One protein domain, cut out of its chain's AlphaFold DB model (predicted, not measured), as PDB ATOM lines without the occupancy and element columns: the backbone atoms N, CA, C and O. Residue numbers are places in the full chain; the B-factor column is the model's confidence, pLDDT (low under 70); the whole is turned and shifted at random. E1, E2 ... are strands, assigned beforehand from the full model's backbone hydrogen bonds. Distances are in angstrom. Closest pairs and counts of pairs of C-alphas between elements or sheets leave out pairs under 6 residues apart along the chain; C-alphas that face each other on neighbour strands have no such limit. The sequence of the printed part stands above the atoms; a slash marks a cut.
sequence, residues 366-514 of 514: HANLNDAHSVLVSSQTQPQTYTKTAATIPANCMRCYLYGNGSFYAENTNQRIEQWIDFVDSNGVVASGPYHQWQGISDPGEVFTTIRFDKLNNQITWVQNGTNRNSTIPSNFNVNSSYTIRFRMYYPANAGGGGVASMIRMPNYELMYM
ATOM      1  N   HIS A 366     -30.948 -58.621 -58.086       62.81
ATOM      2  CA  HIS A 366     -30.946 -58.337 -56.660       62.81
ATOM      3  C   HIS A 366     -29.933 -57.210 -56.404       62.81
ATOM      4  O   HIS A 366     -28.765 -57.330 -56.775       62.81
ATOM      5  N   ALA A 367     -30.373 -56.110 -55.794       65.00
ATOM      6  CA  ALA A 367     -29.488 -55.079 -55.259       65.00
ATOM      7  C   ALA A 367     -29.770 -54.830 -53.770       65.00
ATOM      8  O   ALA A 367     -30.915 -54.623 -53.381       65.00
ATOM      9  N   ASN A 368     -28.720 -54.811 -52.947       64.88
ATOM     10  CA  ASN A 368     -28.824 -54.346 -51.565       64.88
ATOM     11  C   ASN A 368     -28.773 -52.815 -51.539       64.88
ATOM     12  O   ASN A 368     -27.759 -52.215 -51.896       64.88
ATOM     13  N   LEU A 369     -29.855 -52.186 -51.090       67.56
ATOM     14  CA  LEU A 369     -29.937 -50.756 -50.811       67.56
ATOM     15  C   LEU A 369     -29.524 -50.527 -49.352       67.56
ATOM     16  O   LEU A 369     -30.355 -50.248 -48.492       67.56
ATOM     17  N   ASN A 370     -28.232 -50.698 -49.071       59.81
ATOM     18  CA  ASN A 370     -27.657 -50.420 -47.757       59.81
ATOM     19  C   ASN A 370     -27.068 -49.015 -47.764       59.81
ATOM     20  O   ASN A 370     -25.926 -48.820 -48.178       59.81
ATOM     21  N   ASP A 371     -27.844 -48.035 -47.314       57.56
ATOM     22  CA  ASP A 371     -27.346 -46.670 -47.191       57.56
ATOM     23  C   ASP A 371     -27.876 -46.001 -45.916       57.56
ATOM     24  O   ASP A 371     -28.965 -45.421 -45.874       57.56
ATOM     25  N   ALA A 372     -27.088 -46.114 -44.842       50.38
ATOM     26  CA  ALA A 372     -27.362 -45.490 -43.556       50.38
ATOM     27  C   ALA A 372     -27.070 -43.985 -43.635       50.38
ATOM     28  O   ALA A 372     -26.000 -43.514 -43.261       50.38
ATOM     29  N   HIS A 373     -28.041 -43.221 -44.124       51.78
ATOM     30  CA  HIS A 373     -27.915 -41.775 -44.256       51.78
ATOM     31  C   HIS A 373     -28.610 -41.066 -43.095       51.78
ATOM     32  O   HIS A 373     -29.832 -41.081 -43.032       51.78
ATOM     33  N   SER A 374     -27.849 -40.420 -42.208       53.12
ATOM     34  CA  SER A 374     -28.378 -39.545 -41.156       53.12
ATOM     35  C   SER A 374     -28.485 -38.110 -41.671       53.12
ATOM     36  O   SER A 374     -27.466 -37.454 -41.894       53.12
ATOM     37  N   VAL A 375     -29.703 -37.604 -41.860       52.97
ATOM     38  CA  VAL A 375     -29.925 -36.185 -42.183       52.97
ATOM     39  C   VAL A 375     -30.235 -35.438 -40.896       52.97
ATOM     40  O   VAL A 375     -31.327 -35.577 -40.362       52.97
ATOM     41  N   LEU A 376     -29.275 -34.648 -40.412       54.97
ATOM     42  CA  LEU A 376     -29.459 -33.721 -39.296       54.97
ATOM     43  C   LEU A 376     -30.312 -32.534 -39.753       54.97
ATOM     44  O   LEU A 376     -29.843 -31.688 -40.514       54.97
ATOM     45  N   VAL A 377     -31.555 -32.458 -39.282       55.22
ATOM     46  CA  VAL A 377     -32.439 -31.312 -39.540       55.22
ATOM     47  C   VAL A 377     -32.568 -30.492 -38.255       55.22
ATOM     48  O   VAL A 377     -33.088 -30.992 -37.261       55.22
ATOM     49  N   SER A 378     -32.067 -29.251 -38.257       54.09
ATOM     50  CA  SER A 378     -32.296 -28.258 -37.191       54.09
ATOM     51  C   SER A 378     -33.631 -27.529 -37.391       54.09
ATOM     52  O   SER A 378     -34.184 -27.569 -38.484       54.09
ATOM     53  N   SER A 379     -34.145 -26.832 -36.366       56.84
ATOM     54  CA  SER A 379     -35.454 -26.148 -36.374       56.84
ATOM     55  C   SER A 379     -35.741 -25.361 -37.664       56.84
ATOM     56  O   SER A 379     -35.011 -24.424 -37.991       56.84
ATOM     57  N   GLN A 380     -36.824 -25.711 -38.361       57.41
ATOM     58  CA  GLN A 380     -37.215 -25.112 -39.642       57.41
ATOM     59  C   GLN A 380     -38.434 -24.193 -39.475       57.41
ATOM     60  O   GLN A 380     -39.466 -24.605 -38.948       57.41
ATOM     61  N   THR A 381     -38.324 -22.948 -39.945       58.69
ATOM     62  CA  THR A 381     -39.416 -21.954 -39.977       58.69
ATOM     63  C   THR A 381     -40.336 -22.103 -41.191       58.69
ATOM     64  O   THR A 381     -41.384 -21.467 -41.242       58.69
ATOM     65  N   GLN A 382     -39.962 -22.932 -42.169       64.56
ATOM     66  CA  GLN A 382     -40.702 -23.178 -43.408       64.56
ATOM     67  C   GLN A 382     -40.813 -24.686 -43.670       64.56
ATOM     68  O   GLN A 382     -39.964 -25.440 -43.188       64.56
ATOM     69  N   PRO A 383     -41.828 -25.146 -44.422       72.94
ATOM     70  CA  PRO A 383     -41.942 -26.551 -44.768       72.94
ATOM     71  C   PRO A 383     -40.791 -26.969 -45.688       72.94
ATOM     72  O   PRO A 383     -40.437 -26.232 -46.607       72.94
ATOM     73  N   GLN A 384     -40.228 -28.156 -45.481       73.81
ATOM     74  CA  GLN A 384     -39.166 -28.714 -46.319       73.81
ATOM     75  C   GLN A 384     -39.519 -30.100 -46.824       73.81
ATOM     76  O   GLN A 384     -40.126 -30.900 -46.116       73.81
ATOM     77  N   THR A 385     -39.075 -30.399 -48.042       77.31
ATOM     78  CA  THR A 385     -39.154 -31.742 -48.614       77.31
ATOM     79  C   THR A 385     -37.752 -32.257 -48.886       77.31
ATOM     80  O   THR A 385     -36.991 -31.630 -49.617       77.31
ATOM     81  N   TYR A 386     -37.427 -33.422 -48.341       74.25
ATOM     82  CA  TYR A 386     -36.183 -34.130 -48.610       74.25
ATOM     83  C   TYR A 386     -36.476 -35.323 -49.508       74.25
ATOM     84  O   TYR A 386     -37.401 -36.092 -49.252       74.25
ATOM     85  N   THR A 387     -35.690 -35.487 -50.566       76.25
ATOM     86  CA  THR A 387     -35.831 -36.608 -51.497       76.25
ATOM     87  C   THR A 387     -34.500 -37.292 -51.720       76.25
ATOM     88  O   THR A 387     -33.504 -36.618 -51.979       76.25
ATOM     89  N   LYS A 388     -34.498 -38.623 -51.711       75.44
ATOM     90  CA  LYS A 388     -33.337 -39.429 -52.078       75.44
ATOM     91  C   LYS A 388     -33.731 -40.498 -53.081       75.44
ATOM     92  O   LYS A 388     -34.627 -41.297 -52.821       75.44
ATOM     93  N   THR A 389     -33.047 -40.521 -54.216       78.25
ATOM     94  CA  THR A 389     -33.184 -41.602 -55.194       78.25
ATOM     95  C   THR A 389     -32.431 -42.825 -54.685       78.25
ATOM     96  O   THR A 389     -31.241 -42.741 -54.400       78.25
ATOM     97  N   ALA A 390     -33.136 -43.942 -54.556       72.56
ATOM     98  CA  ALA A 390     -32.598 -45.197 -54.053       72.56
ATOM     99  C   ALA A 390     -32.058 -46.078 -55.179       72.56
ATOM    100  O   ALA A 390     -30.955 -46.603 -55.093       72.56
ATOM    101  N   ALA A 391     -32.840 -46.230 -56.246       77.56
ATOM    102  CA  ALA A 391     -32.488 -47.073 -57.378       77.56
ATOM    103  C   ALA A 391     -33.186 -46.600 -58.649       77.56
ATOM    104  O   ALA A 391     -34.266 -46.010 -58.599       77.56
ATOM    105  N   THR A 392     -32.583 -46.916 -59.792       82.81
ATOM    106  CA  THR A 392     -33.244 -46.822 -61.096       82.81
ATOM    107  C   THR A 392     -33.602 -48.228 -61.547       82.81
ATOM    108  O   THR A 392     -32.727 -49.086 -61.651       82.81
ATOM    109  N   ILE A 393     -34.885 -48.459 -61.802       81.75
ATOM    110  CA  ILE A 393     -35.393 -49.703 -62.361       81.75
ATOM    111  C   ILE A 393     -35.367 -49.588 -63.889       81.75
ATOM    112  O   ILE A 393     -35.882 -48.601 -64.432       81.75
ATOM    113  N   PRO A 394     -34.757 -50.554 -64.599       77.81
ATOM    114  CA  PRO A 394     -34.725 -50.558 -66.055       77.81
ATOM    115  C   PRO A 394     -36.123 -50.527 -66.680       77.81
ATOM    116  O   PRO A 394     -37.116 -50.942 -66.079       77.81
ATOM    117  N   ALA A 395     -36.185 -50.073 -67.932       74.38
ATOM    118  CA  ALA A 395     -37.390 -50.216 -68.736       74.38
ATOM    119  C   ALA A 395     -37.796 -51.698 -68.840       74.38
ATOM    120  O   ALA A 395     -36.943 -52.586 -68.836       74.38
ATOM    121  N   ASN A 396     -39.098 -51.948 -68.976       70.38
ATOM    122  CA  ASN A 396     -39.707 -53.278 -69.115       70.38
ATOM    123  C   ASN A 396     -39.698 -54.186 -67.874       70.38
ATOM    124  O   ASN A 396     -40.234 -55.287 -67.965       70.38
ATOM    125  N   CYS A 397     -39.202 -53.737 -66.717       74.56
ATOM    126  CA  CYS A 397     -39.420 -54.475 -65.471       74.56
ATOM    127  C   CYS A 397     -40.915 -54.515 -65.140       74.56
ATOM    128  O   CYS A 397     -41.567 -53.486 -64.943       74.56
ATOM    129  N   MET A 398     -41.460 -55.723 -65.093       74.69
ATOM    130  CA  MET A 398     -42.880 -55.982 -64.880       74.69
ATOM    131  C   MET A 398     -43.236 -55.901 -63.404       74.69
ATOM    132  O   MET A 398     -44.346 -55.493 -63.046       74.69
ATOM    133  N   ARG A 399     -42.292 -56.290 -62.543       80.75
ATOM    134  CA  ARG A 399     -42.490 -56.244 -61.105       80.75
ATOM    135  C   ARG A 399     -41.208 -55.898 -60.378       80.75
ATOM    136  O   ARG A 399     -40.146 -56.439 -60.669       80.75
ATOM    137  N   CYS A 400     -41.350 -55.033 -59.389       82.06
ATOM    138  CA  CYS A 400     -40.290 -54.664 -58.471       82.06
ATOM    139  C   CYS A 400     -40.759 -54.945 -57.046       82.06
ATOM    140  O   CYS A 400     -41.891 -54.621 -56.684       82.06
ATOM    141  N   TYR A 401     -39.875 -55.522 -56.245       81.50
ATOM    142  CA  TYR A 401     -40.063 -55.749 -54.828       81.50
ATOM    143  C   TYR A 401     -38.944 -55.083 -54.042       81.50
ATOM    144  O   TYR A 401     -37.772 -55.237 -54.370       81.50
ATOM    145  N   LEU A 402     -39.323 -54.390 -52.981       79.00
ATOM    146  CA  LEU A 402     -38.431 -53.908 -51.942       79.00
ATOM    147  C   LEU A 402     -38.769 -54.704 -50.682       79.00
ATOM    148  O   LEU A 402     -39.885 -54.589 -50.168       79.00
ATOM    149  N   TYR A 403     -37.835 -55.522 -50.214       73.62
ATOM    150  CA  TYR A 403     -37.955 -56.314 -48.991       73.62
ATOM    151  C   TYR A 403     -37.022 -55.755 -47.934       73.62
ATOM    152  O   TYR A 403     -35.864 -55.503 -48.221       73.62
ATOM    153  N   GLY A 404     -37.474 -55.549 -46.707       67.31
ATOM    154  CA  GLY A 404     -36.572 -55.069 -45.666       67.31
ATOM    155  C   GLY A 404     -37.301 -54.747 -44.383       67.31
ATOM    156  O   GLY A 404     -38.479 -54.421 -44.410       67.31
ATOM    157  N   ASN A 405     -36.598 -54.830 -43.256       59.41
ATOM    158  CA  ASN A 405     -37.115 -54.347 -41.982       59.41
ATOM    159  C   ASN A 405     -36.640 -52.916 -41.793       59.41
ATOM    160  O   ASN A 405     -35.508 -52.651 -41.387       59.41
ATOM    161  N   GLY A 406     -37.528 -52.003 -42.161       55.62
ATOM    162  CA  GLY A 406     -37.317 -50.586 -42.024       55.62
ATOM    163  C   GLY A 406     -38.096 -49.984 -40.893       55.62
ATOM    164  O   GLY A 406     -39.316 -50.086 -40.875       55.62
ATOM    165  N   SER A 407     -37.382 -49.321 -39.995       55.56
ATOM    166  CA  SER A 407     -37.984 -48.496 -38.963       55.56
ATOM    167  C   SER A 407     -37.579 -47.055 -39.215       55.56
ATOM    168  O   SER A 407     -36.393 -46.720 -39.262       55.56
ATOM    169  N   PHE A 408     -38.580 -46.208 -39.406       58.44
ATOM    170  CA  PHE A 408     -38.387 -44.774 -39.497       58.44
ATOM    171  C   PHE A 408     -38.447 -44.196 -38.087       58.44
ATOM    172  O   PHE A 408     -39.484 -44.254 -37.433       58.44
ATOM    173  N   TYR A 409     -37.327 -43.655 -37.615       54.06
ATOM    174  CA  TYR A 409     -37.244 -43.036 -36.297       54.06
ATOM    175  C   TYR A 409     -37.212 -41.515 -36.429       54.06
ATOM    176  O   TYR A 409     -36.445 -40.962 -37.220       54.06
ATOM    177  N   ALA A 410     -38.056 -40.850 -35.644       53.91
ATOM    178  CA  ALA A 410     -37.981 -39.425 -35.381       53.91
ATOM    179  C   ALA A 410     -37.782 -39.257 -33.875       53.91
ATOM    180  O   ALA A 410     -38.655 -39.589 -33.079       53.91
ATOM    181  N   GLU A 411     -36.608 -38.790 -33.469       54.25
ATOM    182  CA  GLU A 411     -36.327 -38.551 -32.058       54.25
ATOM    183  C   GLU A 411     -36.810 -37.146 -31.673       54.25
ATOM    184  O   GLU A 411     -36.507 -36.166 -32.352       54.25
ATOM    185  N   ASN A 412     -37.545 -37.047 -30.560       51.94
ATOM    186  CA  ASN A 412     -37.809 -35.797 -29.839       51.94
ATOM    187  C   ASN A 412     -38.563 -34.690 -30.601       51.94
ATOM    188  O   ASN A 412     -38.262 -33.511 -30.420       51.94
ATOM    189  N   THR A 413     -39.577 -35.015 -31.408       54.56
ATOM    190  CA  THR A 413     -40.443 -33.977 -31.999       54.56
ATOM    191  C   THR A 413     -41.920 -34.207 -31.659       54.56
ATOM    192  O   THR A 413     -42.405 -35.330 -31.658       54.56
ATOM    193  N   ASN A 414     -42.664 -33.135 -31.365       57.12
ATOM    194  CA  ASN A 414     -44.139 -33.148 -31.309       57.12
ATOM    195  C   ASN A 414     -44.749 -32.851 -32.693       57.12
ATOM    196  O   ASN A 414     -45.873 -32.364 -32.807       57.12
ATOM    197  N   GLN A 415     -43.977 -33.065 -33.759       60.97
ATOM    198  CA  GLN A 415     -44.317 -32.601 -35.093       60.97
ATOM    199  C   GLN A 415     -44.831 -33.722 -35.980       60.97
ATOM    200  O   GLN A 415     -44.423 -34.873 -35.859       60.97
ATOM    201  N   ARG A 416     -45.718 -33.341 -36.902       64.50
ATOM    202  CA  ARG A 416     -46.206 -34.218 -37.959       64.50
ATOM    203  C   ARG A 416     -45.099 -34.405 -38.991       64.50
ATOM    204  O   ARG A 416     -44.744 -33.432 -39.638       64.50
ATOM    205  N   ILE A 417     -44.585 -35.613 -39.181       67.06
ATOM    206  CA  ILE A 417     -43.661 -35.929 -40.286       67.06
ATOM    207  C   ILE A 417     -44.385 -36.857 -41.254       67.06
ATOM    208  O   ILE A 417     -45.015 -37.819 -40.814       67.06
ATOM    209  N   GLU A 418     -44.295 -36.571 -42.553       72.44
ATOM    210  CA  GLU A 418     -44.889 -37.406 -43.602       72.44
ATOM    211  C   GLU A 418     -43.802 -38.046 -44.459       72.44
ATOM    212  O   GLU A 418     -42.822 -37.396 -44.831       72.44
ATOM    213  N   GLN A 419     -43.961 -39.329 -44.772       73.25
ATOM    214  CA  GLN A 419     -42.965 -40.100 -45.510       73.25
ATOM    215  C   GLN A 419     -43.621 -40.937 -46.595       73.25
ATOM    216  O   GLN A 419     -44.639 -41.583 -46.339       73.25
ATOM    217  N   TRP A 420     -42.999 -40.931 -47.775       76.06
ATOM    218  CA  TRP A 420     -43.471 -41.585 -48.987       76.06
ATOM    219  C   TRP A 420     -42.358 -42.333 -49.701       76.06
ATOM    220  O   TRP A 420     -41.185 -41.952 -49.681       76.06
ATOM    221  N   ILE A 421     -42.773 -43.381 -50.402       79.75
ATOM    222  CA  ILE A 421     -41.940 -44.100 -51.358       79.75
ATOM    223  C   ILE A 421     -42.541 -43.846 -52.724       79.75
ATOM    224  O   ILE A 421     -43.628 -44.323 -53.036       79.75
ATOM    225  N   ASP A 422     -41.845 -43.050 -53.513       86.44
ATOM    226  CA  ASP A 422     -42.273 -42.625 -54.826       86.44
ATOM    227  C   ASP A 422     -41.609 -43.477 -55.899       86.44
ATOM    228  O   ASP A 422     -40.394 -43.675 -55.907       86.44
ATOM    229  N   PHE A 423     -42.412 -43.909 -56.856       87.88
ATOM    230  CA  PHE A 423     -41.945 -44.370 -58.149       87.88
ATOM    231  C   PHE A 423     -42.096 -43.198 -59.113       87.88
ATOM    232  O   PHE A 423     -43.180 -42.631 -59.223       87.88
ATOM    233  N   VAL A 424     -41.011 -42.798 -59.768       90.00
ATOM    234  CA  VAL A 424     -40.989 -41.642 -60.674       90.00
ATOM    235  C   VAL A 424     -40.581 -42.115 -62.058       90.00
ATOM    236  O   VAL A 424     -39.469 -42.620 -62.222       90.00
ATOM    237  N   ASP A 425     -41.475 -41.987 -63.034       90.38
ATOM    238  CA  ASP A 425     -41.192 -42.380 -64.416       90.38
ATOM    239  C   ASP A 425     -40.246 -41.394 -65.132       90.38
ATOM    240  O   ASP A 425     -39.845 -40.362 -64.585       90.38
ATOM    241  N   SER A 426     -39.895 -41.699 -66.387       86.94
ATOM    242  CA  SER A 426     -39.031 -40.842 -67.212       86.94
ATOM    243  C   SER A 426     -39.613 -39.456 -67.513       86.94
ATOM    244  O   SER A 426     -38.872 -38.553 -67.891       86.94
ATOM    245  N   ASN A 427     -40.930 -39.293 -67.378       87.88
ATOM    246  CA  ASN A 427     -41.656 -38.052 -67.636       87.88
ATOM    247  C   ASN A 427     -41.870 -37.234 -66.348       87.88
ATOM    248  O   ASN A 427     -42.475 -36.164 -66.394       87.88
ATOM    249  N   GLY A 428     -41.386 -37.725 -65.202       86.56
ATOM    250  CA  GLY A 428     -41.547 -37.093 -63.897       86.56
ATOM    251  C   GLY A 428     -42.903 -37.346 -63.231       86.56
ATOM    252  O   GLY A 428     -43.183 -36.734 -62.200       86.56
ATOM    253  N   VAL A 429     -43.742 -38.233 -63.775       89.75
ATOM    254  CA  VAL A 429     -45.005 -38.632 -63.145       89.75
ATOM    255  C   VAL A 429     -44.699 -39.506 -61.938       89.75
ATOM    256  O   VAL A 429     -43.912 -40.451 -62.010       89.75
ATOM    257  N   VAL A 430     -45.333 -39.178 -60.814       89.38
ATOM    258  CA  VAL A 430     -45.092 -39.825 -59.526       89.38
ATOM    259  C   VAL A 430     -46.244 -40.759 -59.183       89.38
ATOM    260  O   VAL A 430     -47.394 -40.332 -59.099       89.38
ATOM    261  N   ALA A 431     -45.922 -42.023 -58.932       87.25
ATOM    262  CA  ALA A 431     -46.806 -42.991 -58.307       87.25
ATOM    263  C   ALA A 431     -46.307 -43.253 -56.880       87.25
ATOM    264  O   ALA A 431     -45.238 -43.831 -56.693       87.25
ATOM    265  N   SER A 432     -47.042 -42.797 -55.867       81.00
ATOM    266  CA  SER A 432     -46.619 -42.921 -54.466       81.00
ATOM    267  C   SER A 432     -47.197 -44.180 -53.805       81.00
ATOM    268  O   SER A 432     -48.385 -44.489 -53.934       81.00
ATOM    269  N   GLY A 433     -46.327 -44.911 -53.106       69.88
ATOM    270  CA  GLY A 433     -46.641 -46.009 -52.190       69.88
ATOM    271  C   GLY A 433     -46.917 -45.513 -50.759       69.88
ATOM    272  O   GLY A 433     -47.412 -44.395 -50.612       69.88
ATOM    273  N   PRO A 434     -46.639 -46.316 -49.705       63.81
ATOM    274  CA  PRO A 434     -47.143 -46.078 -48.350       63.81
ATOM    275  C   PRO A 434     -46.951 -44.648 -47.844       63.81
ATOM    276  O   PRO A 434     -45.867 -44.077 -47.946       63.81
ATOM    277  N   TYR A 435     -48.026 -44.126 -47.252       64.62
ATOM    278  CA  TYR A 435     -48.084 -42.893 -46.477       64.62
ATOM    279  C   TYR A 435     -47.912 -43.250 -45.001       64.62
ATOM    280  O   TYR A 435     -48.782 -43.914 -44.440       64.62
ATOM    281  N   HIS A 436     -46.815 -42.814 -44.378       65.12
ATOM    282  CA  HIS A 436     -46.693 -42.841 -42.922       65.12
ATOM    283  C   HIS A 436     -46.734 -41.419 -42.369       65.12
ATOM    284  O   HIS A 436     -46.015 -40.541 -42.855       65.12
ATOM    285  N   GLN A 437     -47.573 -41.207 -41.357       60.41
ATOM    286  CA  GLN A 437     -47.695 -39.950 -40.634       60.41
ATOM    287  C   GLN A 437     -47.362 -40.197 -39.173       60.41
ATOM    288  O   GLN A 437     -48.086 -40.905 -38.482       60.41
ATOM    289  N   TRP A 438     -46.290 -39.573 -38.705       60.69
ATOM    290  CA  TRP A 438     -45.844 -39.696 -37.323       60.69
ATOM    291  C   TRP A 438     -46.248 -38.455 -36.518       60.69
ATOM    292  O   TRP A 438     -46.052 -37.341 -37.003       60.69
ATOM    293  N   GLN A 439     -46.814 -38.630 -35.318       55.59
ATOM    294  CA  GLN A 439     -47.140 -37.550 -34.372       55.59
ATOM    295  C   GLN A 439     -46.892 -37.998 -32.915       55.59
ATOM    296  O   GLN A 439     -47.719 -38.694 -32.337       55.59
ATOM    297  N   GLY A 440     -45.803 -37.522 -32.292       54.88
ATOM    298  CA  GLY A 440     -45.578 -37.601 -30.836       54.88
ATOM    299  C   GLY A 440     -44.409 -38.493 -30.390       54.88
ATOM    300  O   GLY A 440     -44.006 -39.408 -31.088       54.88
ATOM    301  N   ILE A 441     -43.877 -38.234 -29.188       50.88
ATOM    302  CA  ILE A 441     -42.557 -38.686 -28.678       50.88
ATOM    303  C   ILE A 441     -42.402 -40.220 -28.485       50.88
ATOM    304  O   ILE A 441     -41.293 -40.689 -28.240       50.88
ATOM    305  N   SER A 442     -43.456 -41.036 -28.614       53.12
ATOM    306  CA  SER A 442     -43.411 -42.465 -28.242       53.12
ATOM    307  C   SER A 442     -44.323 -43.384 -29.070       53.12
ATOM    308  O   SER A 442     -45.049 -44.198 -28.501       53.12
ATOM    309  N   ASP A 443     -44.310 -43.260 -30.396       52.12
ATOM    310  CA  ASP A 443     -44.976 -44.231 -31.277       52.12
ATOM    311  C   ASP A 443     -43.980 -45.345 -31.667       52.12
ATOM    312  O   ASP A 443     -42.906 -45.018 -32.193       52.12
ATOM    313  N   PRO A 444     -44.242 -46.640 -31.383       51.97
ATOM    314  CA  PRO A 444     -43.391 -47.728 -31.854       51.97
ATOM    315  C   PRO A 444     -43.417 -47.730 -33.385       51.97
ATOM    316  O   PRO A 444     -44.410 -48.119 -33.986       51.97
ATOM    317  N   GLY A 445     -42.336 -47.244 -34.003       55.97
ATOM    318  CA  GLY A 445     -42.260 -47.021 -35.446       55.97
ATOM    319  C   GLY A 445     -42.841 -48.174 -36.269       55.97
ATOM    320  O   GLY A 445     -42.529 -49.342 -36.027       55.97
ATOM    321  N   GLU A 446     -43.687 -47.843 -37.244       57.66
ATOM    322  CA  GLU A 446     -44.289 -48.842 -38.118       57.66
ATOM    323  C   GLU A 446     -43.229 -49.550 -38.964       57.66
ATOM    324  O   GLU A 446     -42.360 -48.922 -39.576       57.66
ATOM    325  N   VAL A 447     -43.323 -50.880 -39.011       58.75
ATOM    326  CA  VAL A 447     -42.426 -51.716 -39.807       58.75
ATOM    327  C   VAL A 447     -43.090 -52.008 -41.147       58.75
ATOM    328  O   VAL A 447     -44.089 -52.732 -41.223       58.75
ATOM    329  N   PHE A 448     -42.511 -51.468 -42.216       65.56
ATOM    330  CA  PHE A 448     -42.840 -51.869 -43.581       65.56
ATOM    331  C   PHE A 448     -41.931 -53.018 -43.977       65.56
ATOM    332  O   PHE A 448     -40.728 -52.808 -44.107       65.56
ATOM    333  N   THR A 449     -42.496 -54.208 -44.169       66.38
ATOM    334  CA  THR A 449     -41.717 -55.419 -44.477       66.38
ATOM    335  C   THR A 449     -41.531 -55.644 -45.976       66.38
ATOM    336  O   THR A 449     -40.477 -56.113 -46.407       66.38
ATOM    337  N   THR A 450     -42.539 -55.280 -46.776       77.00
ATOM    338  CA  THR A 450     -42.533 -55.499 -48.228       77.00
ATOM    339  C   THR A 450     -43.281 -54.392 -48.952       77.00
ATOM    340  O   THR A 450     -44.410 -54.064 -48.586       77.00
ATOM    341  N   ILE A 451     -42.695 -53.879 -50.034       81.44
ATOM    342  CA  ILE A 451     -43.362 -53.009 -51.010       81.44
ATOM    343  C   ILE A 451     -43.201 -53.624 -52.394       81.44
ATOM    344  O   ILE A 451     -42.125 -54.084 -52.766       81.44
ATOM    345  N   ARG A 452     -44.277 -53.625 -53.169       86.31
ATOM    346  CA  ARG A 452     -44.359 -54.211 -54.501       86.31
ATOM    347  C   ARG A 452     -44.936 -53.190 -55.465       86.31
ATOM    348  O   ARG A 452     -46.052 -52.727 -55.268       86.31
ATOM    349  N   PHE A 453     -44.212 -52.922 -56.539       86.88
ATOM    350  CA  PHE A 453     -44.737 -52.241 -57.717       86.88
ATOM    351  C   PHE A 453     -45.076 -53.301 -58.766       86.88
ATOM    352  O   PHE A 453     -44.196 -54.061 -59.177       86.88
ATOM    353  N   ASP A 454     -46.343 -53.398 -59.164       86.69
ATOM    354  CA  ASP A 454     -46.837 -54.429 -60.074       86.69
ATOM    355  C   ASP A 454     -47.565 -53.825 -61.272       86.69
ATOM    356  O   ASP A 454     -48.754 -53.496 -61.216       86.69
ATOM    357  N   LYS A 455     -46.848 -53.751 -62.394       79.75
ATOM    358  CA  LYS A 455     -47.381 -53.248 -63.659       79.75
ATOM    359  C   LYS A 455     -48.546 -54.093 -64.170       79.75
ATOM    360  O   LYS A 455     -49.494 -53.548 -64.723       79.75
ATOM    361  N   LEU A 456     -48.486 -55.414 -63.979       78.81
ATOM    362  CA  LEU A 456     -49.489 -56.349 -64.506       78.81
ATOM    363  C   LEU A 456     -50.880 -56.099 -63.932       78.81
ATOM    364  O   LEU A 456     -51.869 -56.198 -64.648       78.81
ATOM    365  N   ASN A 457     -50.937 -55.768 -62.645       83.62
ATOM    366  CA  ASN A 457     -52.186 -55.523 -61.932       83.62
ATOM    367  C   ASN A 457     -52.475 -54.026 -61.759       83.62
ATOM    368  O   ASN A 457     -53.428 -53.669 -61.072       83.62
ATOM    369  N   ASN A 458     -51.660 -53.158 -62.369       86.50
ATOM    370  CA  ASN A 458     -51.728 -51.704 -62.243       86.50
ATOM    371  C   ASN A 458     -51.752 -51.212 -60.778       86.50
ATOM    372  O   ASN A 458     -52.511 -50.307 -60.423       86.50
ATOM    373  N   GLN A 459     -50.954 -51.839 -59.908       88.94
ATOM    374  CA  GLN A 459     -51.038 -51.656 -58.458       88.94
ATOM    375  C   GLN A 459     -49.674 -51.503 -57.791       88.94
ATOM    376  O   GLN A 459     -48.679 -52.109 -58.192       88.94
ATOM    377  N   ILE A 460     -49.665 -50.728 -56.711       88.44
ATOM    378  CA  ILE A 460     -48.598 -50.680 -55.718       88.44
ATOM    379  C   ILE A 460     -49.158 -51.302 -54.441       88.44
ATOM    380  O   ILE A 460     -50.169 -50.840 -53.919       88.44
ATOM    381  N   THR A 461     -48.513 -52.346 -53.933       87.00
ATOM    382  CA  THR A 461     -48.909 -53.042 -52.703       87.00
ATOM    383  C   THR A 461     -47.831 -52.866 -51.647       87.00
ATOM    384  O   THR A 461     -46.647 -52.955 -51.961       87.00
ATOM    385  N   TRP A 462     -48.210 -52.674 -50.390       82.31
ATOM    386  CA  TRP A 462     -47.273 -52.711 -49.270       82.31
ATOM    387  C   TRP A 462     -47.866 -53.424 -48.062       82.31
ATOM    388  O   TRP A 462     -49.082 -53.457 -47.875       82.31
ATOM    389  N   VAL A 463     -46.990 -53.999 -47.242       79.19
ATOM    390  CA  VAL A 463     -47.354 -54.645 -45.979       79.19
ATOM    391  C   VAL A 463     -47.053 -53.680 -44.839       79.19
ATOM    392  O   VAL A 463     -45.900 -53.310 -44.631       79.19
ATOM    393  N   GLN A 464     -48.089 -53.293 -44.100       74.81
ATOM    394  CA  GLN A 464     -48.007 -52.430 -42.920       74.81
ATOM    395  C   GLN A 464     -48.547 -53.218 -41.726       74.81
ATOM    396  O   GLN A 464     -49.701 -53.652 -41.754       74.81
ATOM    397  N   ASN A 465     -47.714 -53.462 -40.708       73.25
ATOM    398  CA  ASN A 465     -48.086 -54.225 -39.505       73.25
ATOM    399  C   ASN A 465     -48.783 -55.571 -39.824       73.25
ATOM    400  O   ASN A 465     -49.790 -55.936 -39.222       73.25
ATOM    401  N   GLY A 466     -48.281 -56.287 -40.837       73.31
ATOM    402  CA  GLY A 466     -48.821 -57.580 -41.281       73.31
ATOM    403  C   GLY A 466     -50.060 -57.513 -42.187       73.31
ATOM    404  O   GLY A 466     -50.531 -58.558 -42.631       73.31
ATOM    405  N   THR A 467     -50.574 -56.322 -42.511       78.94
ATOM    406  CA  THR A 467     -51.747 -56.142 -43.385       78.94
ATOM    407  C   THR A 467     -51.347 -55.594 -44.756       78.94
ATOM    408  O   THR A 467     -50.595 -54.624 -44.844       78.94
ATOM    409  N   ASN A 468     -51.881 -56.180 -45.833       82.94
ATOM    410  CA  ASN A 468     -51.696 -55.674 -47.198       82.94
ATOM    411  C   ASN A 468     -52.535 -54.412 -47.444       82.94
ATOM    412  O   ASN A 468     -53.748 -54.398 -47.230       82.94
ATOM    413  N   ARG A 469     -51.897 -53.373 -47.971       84.19
ATOM    414  CA  ARG A 469     -52.508 -52.131 -48.452       84.19
ATOM    415  C   ARG A 469     -52.168 -51.961 -49.930       84.19
ATOM    416  O   ARG A 469     -51.074 -52.330 -50.344       84.19
ATOM    417  N   ASN A 470     -53.092 -51.402 -50.709       85.81
ATOM    418  CA  ASN A 470     -52.930 -51.221 -52.151       85.81
ATOM    419  C   ASN A 470     -53.220 -49.771 -52.558       85.81
ATOM    420  O   ASN A 470     -54.167 -49.169 -52.053       85.81
ATOM    421  N   SER A 471     -52.464 -49.251 -53.523       85.62
ATOM    422  CA  SER A 471     -52.799 -48.061 -54.308       85.62
ATOM    423  C   SER A 471     -52.726 -48.377 -55.803       85.62
ATOM    424  O   SER A 471     -52.060 -49.321 -56.229       85.62
ATOM    425  N   THR A 472     -53.454 -47.614 -56.611       87.88
ATOM    426  CA  THR A 472     -53.461 -47.772 -58.070       87.88
ATOM    427  C   THR A 472     -52.350 -46.929 -58.686       87.88
ATOM    428  O   THR A 472     -52.135 -45.790 -58.270       87.88
ATOM    429  N   ILE A 473     -51.669 -47.459 -59.703       88.12
ATOM    430  CA  ILE A 473     -50.694 -46.677 -60.474       88.12
ATOM    431  C   ILE A 473     -51.461 -45.622 -61.304       88.12
ATOM    432  O   ILE A 473     -52.441 -45.979 -61.970       88.12
ATOM    433  N   PRO A 474     -51.061 -44.333 -61.273       89.69
ATOM    434  CA  PRO A 474     -51.696 -43.279 -62.061       89.69
ATOM    435  C   PRO A 474     -51.741 -43.621 -63.553       89.69
ATOM    436  O   PRO A 474     -50.764 -44.115 -64.112       89.69
ATOM    437  N   SER A 475     -52.854 -43.319 -64.226       87.88
ATOM    438  CA  SER A 475     -53.054 -43.663 -65.644       87.88
ATOM    439  C   SER A 475     -52.077 -42.969 -66.598       87.88
ATOM    440  O   SER A 475     -51.854 -43.449 -67.705       87.88
ATOM    441  N   ASN A 476     -51.490 -41.848 -66.176       90.19
ATOM    442  CA  ASN A 476     -50.472 -41.105 -66.913       90.19
ATOM    443  C   ASN A 476     -49.033 -41.553 -66.602       90.19
ATOM    444  O   ASN A 476     -48.105 -40.984 -67.171       90.19
ATOM    445  N   PHE A 477     -48.830 -42.541 -65.724       87.88
ATOM    446  CA  PHE A 477     -47.506 -43.087 -65.430       87.88
ATOM    447  C   PHE A 477     -47.018 -43.965 -66.589       87.88
ATOM    448  O   PHE A 477     -47.669 -44.937 -66.983       87.88
ATOM    449  N   ASN A 478     -45.842 -43.661 -67.132       86.75
ATOM    450  CA  ASN A 478     -45.238 -44.405 -68.226       86.75
ATOM    451  C   ASN A 478     -44.593 -45.710 -67.738       86.75
ATOM    452  O   ASN A 478     -43.374 -45.826 -67.581       86.75
ATOM    453  N   VAL A 479     -45.428 -46.737 -67.592       78.25
ATOM    454  CA  VAL A 479     -45.048 -48.098 -67.177       78.25
ATOM    455  C   VAL A 479     -44.099 -48.835 -68.140       78.25
ATOM    456  O   VAL A 479     -43.650 -49.941 -67.834       78.25
ATOM    457  N   ASN A 480     -43.826 -48.295 -69.331       79.94
ATOM    458  CA  ASN A 480     -42.911 -48.899 -70.310       79.94
ATOM    459  C   ASN A 480     -41.502 -48.291 -70.263       79.94
ATOM    460  O   ASN A 480     -40.580 -48.845 -70.854       79.94
ATOM    461  N   SER A 481     -41.326 -47.173 -69.560       81.94
ATOM    462  CA  SER A 481     -40.029 -46.521 -69.377       81.94
ATOM    463  C   SER A 481     -39.299 -47.031 -68.133       81.94
ATOM    464  O   SER A 481     -39.886 -47.694 -67.277       81.94
ATOM    465  N   SER A 482     -38.005 -46.725 -68.025       84.56
ATOM    466  CA  SER A 482     -37.296 -46.848 -66.750       84.56
ATOM    467  C   SER A 482     -37.905 -45.891 -65.728       84.56
ATOM    468  O   SER A 482     -38.184 -44.738 -66.063       84.56
ATOM    469  N   TYR A 483     -38.037 -46.331 -64.482       86.88
ATOM    470  CA  TYR A 483     -38.525 -45.498 -63.386       86.88
ATOM    471  C   TYR A 483     -37.566 -45.546 -62.203       86.88
ATOM    472  O   TYR A 483     -36.842 -46.515 -61.994       86.88
ATOM    473  N   THR A 484     -37.548 -44.481 -61.417       87.94
ATOM    474  CA  THR A 484     -36.704 -44.371 -60.230       87.94
ATOM    475  C   THR A 484     -37.524 -44.580 -58.973       87.94
ATOM    476  O   THR A 484     -38.651 -44.103 -58.870       87.94
ATOM    477  N   ILE A 485     -36.951 -45.295 -58.012       83.69
ATOM    478  CA  ILE A 485     -37.496 -45.425 -56.664       83.69
ATOM    479  C   ILE A 485     -36.869 -44.318 -55.834       83.69
ATOM    480  O   ILE A 485     -35.643 -44.197 -55.766       83.69
ATOM    481  N   ARG A 486     -37.707 -43.501 -55.208       82.81
ATOM    482  CA  ARG A 486     -37.308 -42.343 -54.423       82.81
ATOM    483  C   ARG A 486     -37.977 -42.391 -53.060       82.81
ATOM    484  O   ARG A 486     -39.189 -42.513 -52.961       82.81
ATOM    485  N   PHE A 487     -37.192 -42.213 -52.012       78.31
ATOM    486  CA  PHE A 487     -37.716 -41.937 -50.681       78.31
ATOM    487  C   PHE A 487     -37.930 -40.431 -50.556       78.31
ATOM    488  O   PHE A 487     -36.998 -39.654 -50.787       78.31
ATOM    489  N   ARG A 488     -39.153 -40.011 -50.227       77.25
ATOM    490  CA  ARG A 488     -39.518 -38.609 -50.007       77.25
ATOM    491  C   ARG A 488     -40.002 -38.426 -48.580       77.25
ATOM    492  O   ARG A 488     -40.766 -39.228 -48.060       77.25
ATOM    493  N   MET A 489     -39.569 -37.340 -47.963       74.31
ATOM    494  CA  MET A 489     -39.985 -36.941 -46.630       74.31
ATOM    495  C   MET A 489     -40.407 -35.486 -46.646       74.31
ATOM    496  O   MET A 489     -39.700 -34.649 -47.206       74.31
ATOM    497  N   TYR A 490     -41.530 -35.191 -46.011       75.56
ATOM    498  CA  TYR A 490     -42.050 -33.847 -45.856       75.56
ATOM    499  C   TYR A 490     -42.072 -33.461 -44.380       75.56
ATOM    500  O   TYR A 490     -42.572 -34.190 -43.519       75.56
ATOM    501  N   TYR A 491     -41.503 -32.294 -44.113       71.88
ATOM    502  CA  TYR A 491     -41.400 -31.687 -42.802       71.88
ATOM    503  C   TYR A 491     -42.190 -30.372 -42.827       71.88
ATOM    504  O   TYR A 491     -41.787 -29.448 -43.531       71.88
ATOM    505  N   PRO A 492     -43.330 -30.259 -42.132       70.00
ATOM    506  CA  PRO A 492     -44.110 -29.031 -42.090       70.00
ATOM    507  C   PRO A 492     -43.398 -27.941 -41.275       70.00
ATOM    508  O   PRO A 492     -42.572 -28.226 -40.409       70.00
ATOM    509  N   ALA A 493     -43.723 -26.673 -41.549       65.00
ATOM    510  CA  ALA A 493     -43.160 -25.537 -40.818       65.00
ATOM    511  C   ALA A 493     -43.461 -25.624 -39.314       65.00
ATOM    512  O   ALA A 493     -44.587 -25.931 -38.914       65.00
ATOM    513  N   ASN A 494     -42.465 -25.320 -38.479       61.75
ATOM    514  CA  ASN A 494     -42.632 -25.310 -37.033       61.75
ATOM    515  C   ASN A 494     -43.390 -24.055 -36.564       61.75
ATOM    516  O   ASN A 494     -43.028 -22.941 -36.938       61.75
ATOM    517  N   ALA A 495     -44.396 -24.229 -35.701       46.25
ATOM    518  CA  ALA A 495     -45.152 -23.131 -35.090       46.25
ATOM    519  C   ALA A 495     -44.582 -22.657 -33.730       46.25
ATOM    520  O   ALA A 495     -45.135 -21.738 -33.133       46.25
ATOM    521  N   GLY A 496     -43.480 -23.228 -33.222       47.12
ATOM    522  CA  GLY A 496     -42.874 -22.807 -31.948       47.12
ATOM    523  C   GLY A 496     -41.469 -23.376 -31.727       47.12
ATOM    524  O   GLY A 496     -41.200 -24.520 -32.076       47.12
ATOM    525  N   GLY A 497     -40.555 -22.549 -31.212       47.22
ATOM    526  CA  GLY A 497     -39.104 -22.778 -31.218       47.22
ATOM    527  C   GLY A 497     -38.556 -23.883 -30.303       47.22
ATOM    528  O   GLY A 497     -39.239 -24.404 -29.429       47.22
ATOM    529  N   GLY A 498     -37.269 -24.185 -30.511       43.84
ATOM    530  CA  GLY A 498     -36.465 -25.142 -29.739       43.84
ATOM    531  C   GLY A 498     -35.877 -26.230 -30.636       43.84
ATOM    532  O   GLY A 498     -36.602 -27.086 -31.129       43.84
ATOM    533  N   GLY A 499     -34.572 -26.158 -30.911       52.62
ATOM    534  CA  GLY A 499     -33.885 -27.072 -31.824       52.62
ATOM    535  C   GLY A 499     -33.773 -28.493 -31.278       52.62
ATOM    536  O   GLY A 499     -33.392 -28.688 -30.128       52.62
ATOM    537  N   VAL A 500     -34.033 -29.478 -32.139       48.62
ATOM    538  CA  VAL A 500     -33.638 -30.869 -31.906       48.62
ATOM    539  C   VAL A 500     -33.211 -31.508 -33.221       48.62
ATOM    540  O   VAL A 500     -33.856 -31.336 -34.253       48.62
ATOM    541  N   ALA A 501     -32.080 -32.202 -33.162       45.03
ATOM    542  CA  ALA A 501     -31.493 -32.964 -34.245       45.03
ATOM    543  C   ALA A 501     -32.313 -34.238 -34.483       45.03
ATOM    544  O   ALA A 501     -32.241 -35.175 -33.696       45.03
ATOM    545  N   SER A 502     -33.076 -34.281 -35.572       50.06
ATOM    546  CA  SER A 502     -33.717 -35.525 -36.014       50.06
ATOM    547  C   SER A 502     -32.663 -36.393 -36.711       50.06
ATOM    548  O   SER A 502     -32.086 -35.937 -37.693       50.06
ATOM    549  N   MET A 503     -32.396 -37.617 -36.244       45.81
ATOM    550  CA  MET A 503     -31.618 -38.601 -37.008       45.81
ATOM    551  C   MET A 503     -32.579 -39.554 -37.710       45.81
ATOM    552  O   MET A 503     -33.180 -40.424 -37.092       45.81
ATOM    553  N   ILE A 504     -32.713 -39.395 -39.021       50.91
ATOM    554  CA  ILE A 504     -33.502 -40.312 -39.842       50.91
ATOM    555  C   ILE A 504     -32.565 -41.410 -40.326       50.91
ATOM    556  O   ILE A 504     -31.519 -41.099 -40.884       50.91
ATOM    557  N   ARG A 505     -32.922 -42.679 -40.121       52.97
ATOM    558  CA  ARG A 505     -32.176 -43.824 -40.656       52.97
ATOM    559  C   ARG A 505     -33.004 -44.463 -41.759       52.97
ATOM    560  O   ARG A 505     -34.142 -44.855 -41.520       52.97
ATOM    561  N   MET A 506     -32.451 -44.539 -42.966       55.12
ATOM    562  CA  MET A 506     -33.110 -45.280 -44.036       55.12
ATOM    563  C   MET A 506     -32.917 -46.788 -43.815       55.12
ATOM    564  O   MET A 506     -31.828 -47.200 -43.403       55.12
ATOM    565  N   PRO A 507     -33.954 -47.606 -44.044       56.25
ATOM    566  CA  PRO A 507     -33.863 -49.054 -43.905       56.25
ATOM    567  C   PRO A 507     -32.899 -49.702 -44.890       56.25
ATOM    568  O   PRO A 507     -32.739 -49.223 -46.012       56.25
ATOM    569  N   ASN A 508     -32.382 -50.867 -44.509       61.53
ATOM    570  CA  ASN A 508     -31.770 -51.789 -45.458       61.53
ATOM    571  C   ASN A 508     -32.890 -52.472 -46.251       61.53
ATOM    572  O   ASN A 508     -33.642 -53.273 -45.687       61.53
ATOM    573  N   TYR A 509     -33.006 -52.135 -47.536       68.25
ATOM    574  CA  TYR A 509     -33.939 -52.790 -48.449       68.25
ATOM    575  C   TYR A 509     -33.193 -53.656 -49.463       68.25
ATOM    576  O   TYR A 509     -32.248 -53.224 -50.115       68.25
ATOM    577  N   GLU A 510     -33.674 -54.871 -49.641       67.12
ATOM    578  CA  GLU A 510     -33.343 -55.780 -50.714       67.12
ATOM    579  C   GLU A 510     -34.273 -55.502 -51.898       67.12
ATOM    580  O   GLU A 510     -35.493 -55.668 -51.820       67.12
ATOM    581  N   LEU A 511     -33.700 -55.025 -52.997       69.94
ATOM    582  CA  LEU A 511     -34.421 -54.752 -54.227       69.94
ATOM    583  C   LEU A 511     -34.343 -55.975 -55.141       69.94
ATOM    584  O   LEU A 511     -33.257 -56.320 -55.599       69.94
ATOM    585  N   MET A 512     -35.490 -56.569 -55.466       67.50
ATOM    586  CA  MET A 512     -35.622 -57.618 -56.479       67.50
ATOM    587  C   MET A 512     -36.538 -57.157 -57.609       67.50
ATOM    588  O   MET A 512     -37.679 -56.765 -57.363       67.50
ATOM    589  N   TYR A 513     -36.081 -57.236 -58.859       69.62
ATOM    590  CA  TYR A 513     -36.913 -56.911 -60.020       69.62
ATOM    591  C   TYR A 513     -36.751 -57.907 -61.169       69.62
ATOM    592  O   TYR A 513     -35.689 -58.514 -61.345       69.62
ATOM    593  N   MET A 514     -37.838 -58.067 -61.930       64.62
ATOM    594  CA  MET A 514     -37.929 -58.892 -63.138       64.62
ATOM    595  C   MET A 514     -38.684 -58.168 -64.246       64.62
ATOM    596  O   MET A 514     -39.710 -57.508 -63.942       64.62
TER     597      MET A 514
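AT A GLANCE: This is residues 366 to 514 of the 514 residues of the protein "Tail fiber-like repeat protein" of Paenibacillus sp. BK673 (UniProt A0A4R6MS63). Two twisted sheets lie face to face as a sandwich, E1, E11, E3, E7, E8 and E9 in one and E2, E10, E4, E5 and E6 in the other, their strands crossed at 36 degrees. Its length runs from Asn 396, in the link E2 to E3, to Gly 497, in the long link E10 to E11. The printed part has 149 residues, with eleven named strands, E1 to E11 in that order, and no named helix; it is all strand, with 71 residues, under half, in named elements. The six-strand sheet has the order E1, E11, E3, E7, E8, E9, and both sheets are antiparallel. The whole is compact, with a radius of gyration of the C-alphas of 15.9 A, yet elongated, spanning 48 by 31 by 25 A.

HOW THE PARTS SIT: E1, residues 366 to 369, is an edge strand, antiparallel to E11, residues 509 to 513, with N 367 and O 511 2.9 A apart, within hydrogen-bond range. E2, residues 384 to 393, bends by 53 degrees at residue 390 and pairs with E10, residues 483 to 491 (N 386 and O 489, 2.8 A). E3, residues 399 to 407, bends by 54 degrees at residue 404; it pairs with E11 (N 403 and O 510, 2.8 A) and with E7, residues 447 to 454 (N 402 and O 451, 2.8 A). E4, residues 417 to 424, pairs with E10 on one side (N 420 and O 488, 2.8 A). On the other side of E4 are E5, residues 430 to 432, its hairpin partner (N 423 and O 431, 2.8 A), and E6, residues 436 to 438 (N 419 and O 436, 3.1 A). E7, E8, residues 459 to 464, and E9, residues 467 to 472, form a meander, each strand the antiparallel neighbour of the one before (N 452 and O 461, 2.7 A; N 462 and O 469, 2.9 A). Between the sheets, E4 and E7 are only just apart, at 8.4 A.

IN THESE COORDINATES: E1 begins at C-alpha 366, (-30.946, -58.337, -56.660). E2 is 26.7 A long from first to last C-alpha, E10 25.0 A, E3 23.9 A, E4 21.3 A and E7 20.9 A. E11 ends at C-alpha 513, (-36.913, -56.911, -60.020).

THE WHOLE: The C-alphas of Asn 396 and Gly 497, the two farthest apart, are 48.6 A apart. The printed part has no cut. The links E1 to E2 and E10 to E11 are long. Mean pLDDT of the printed part is 70.2; residues 366 to 382, 404 to 417, 433 to 449 and 493 to 514 are under 70.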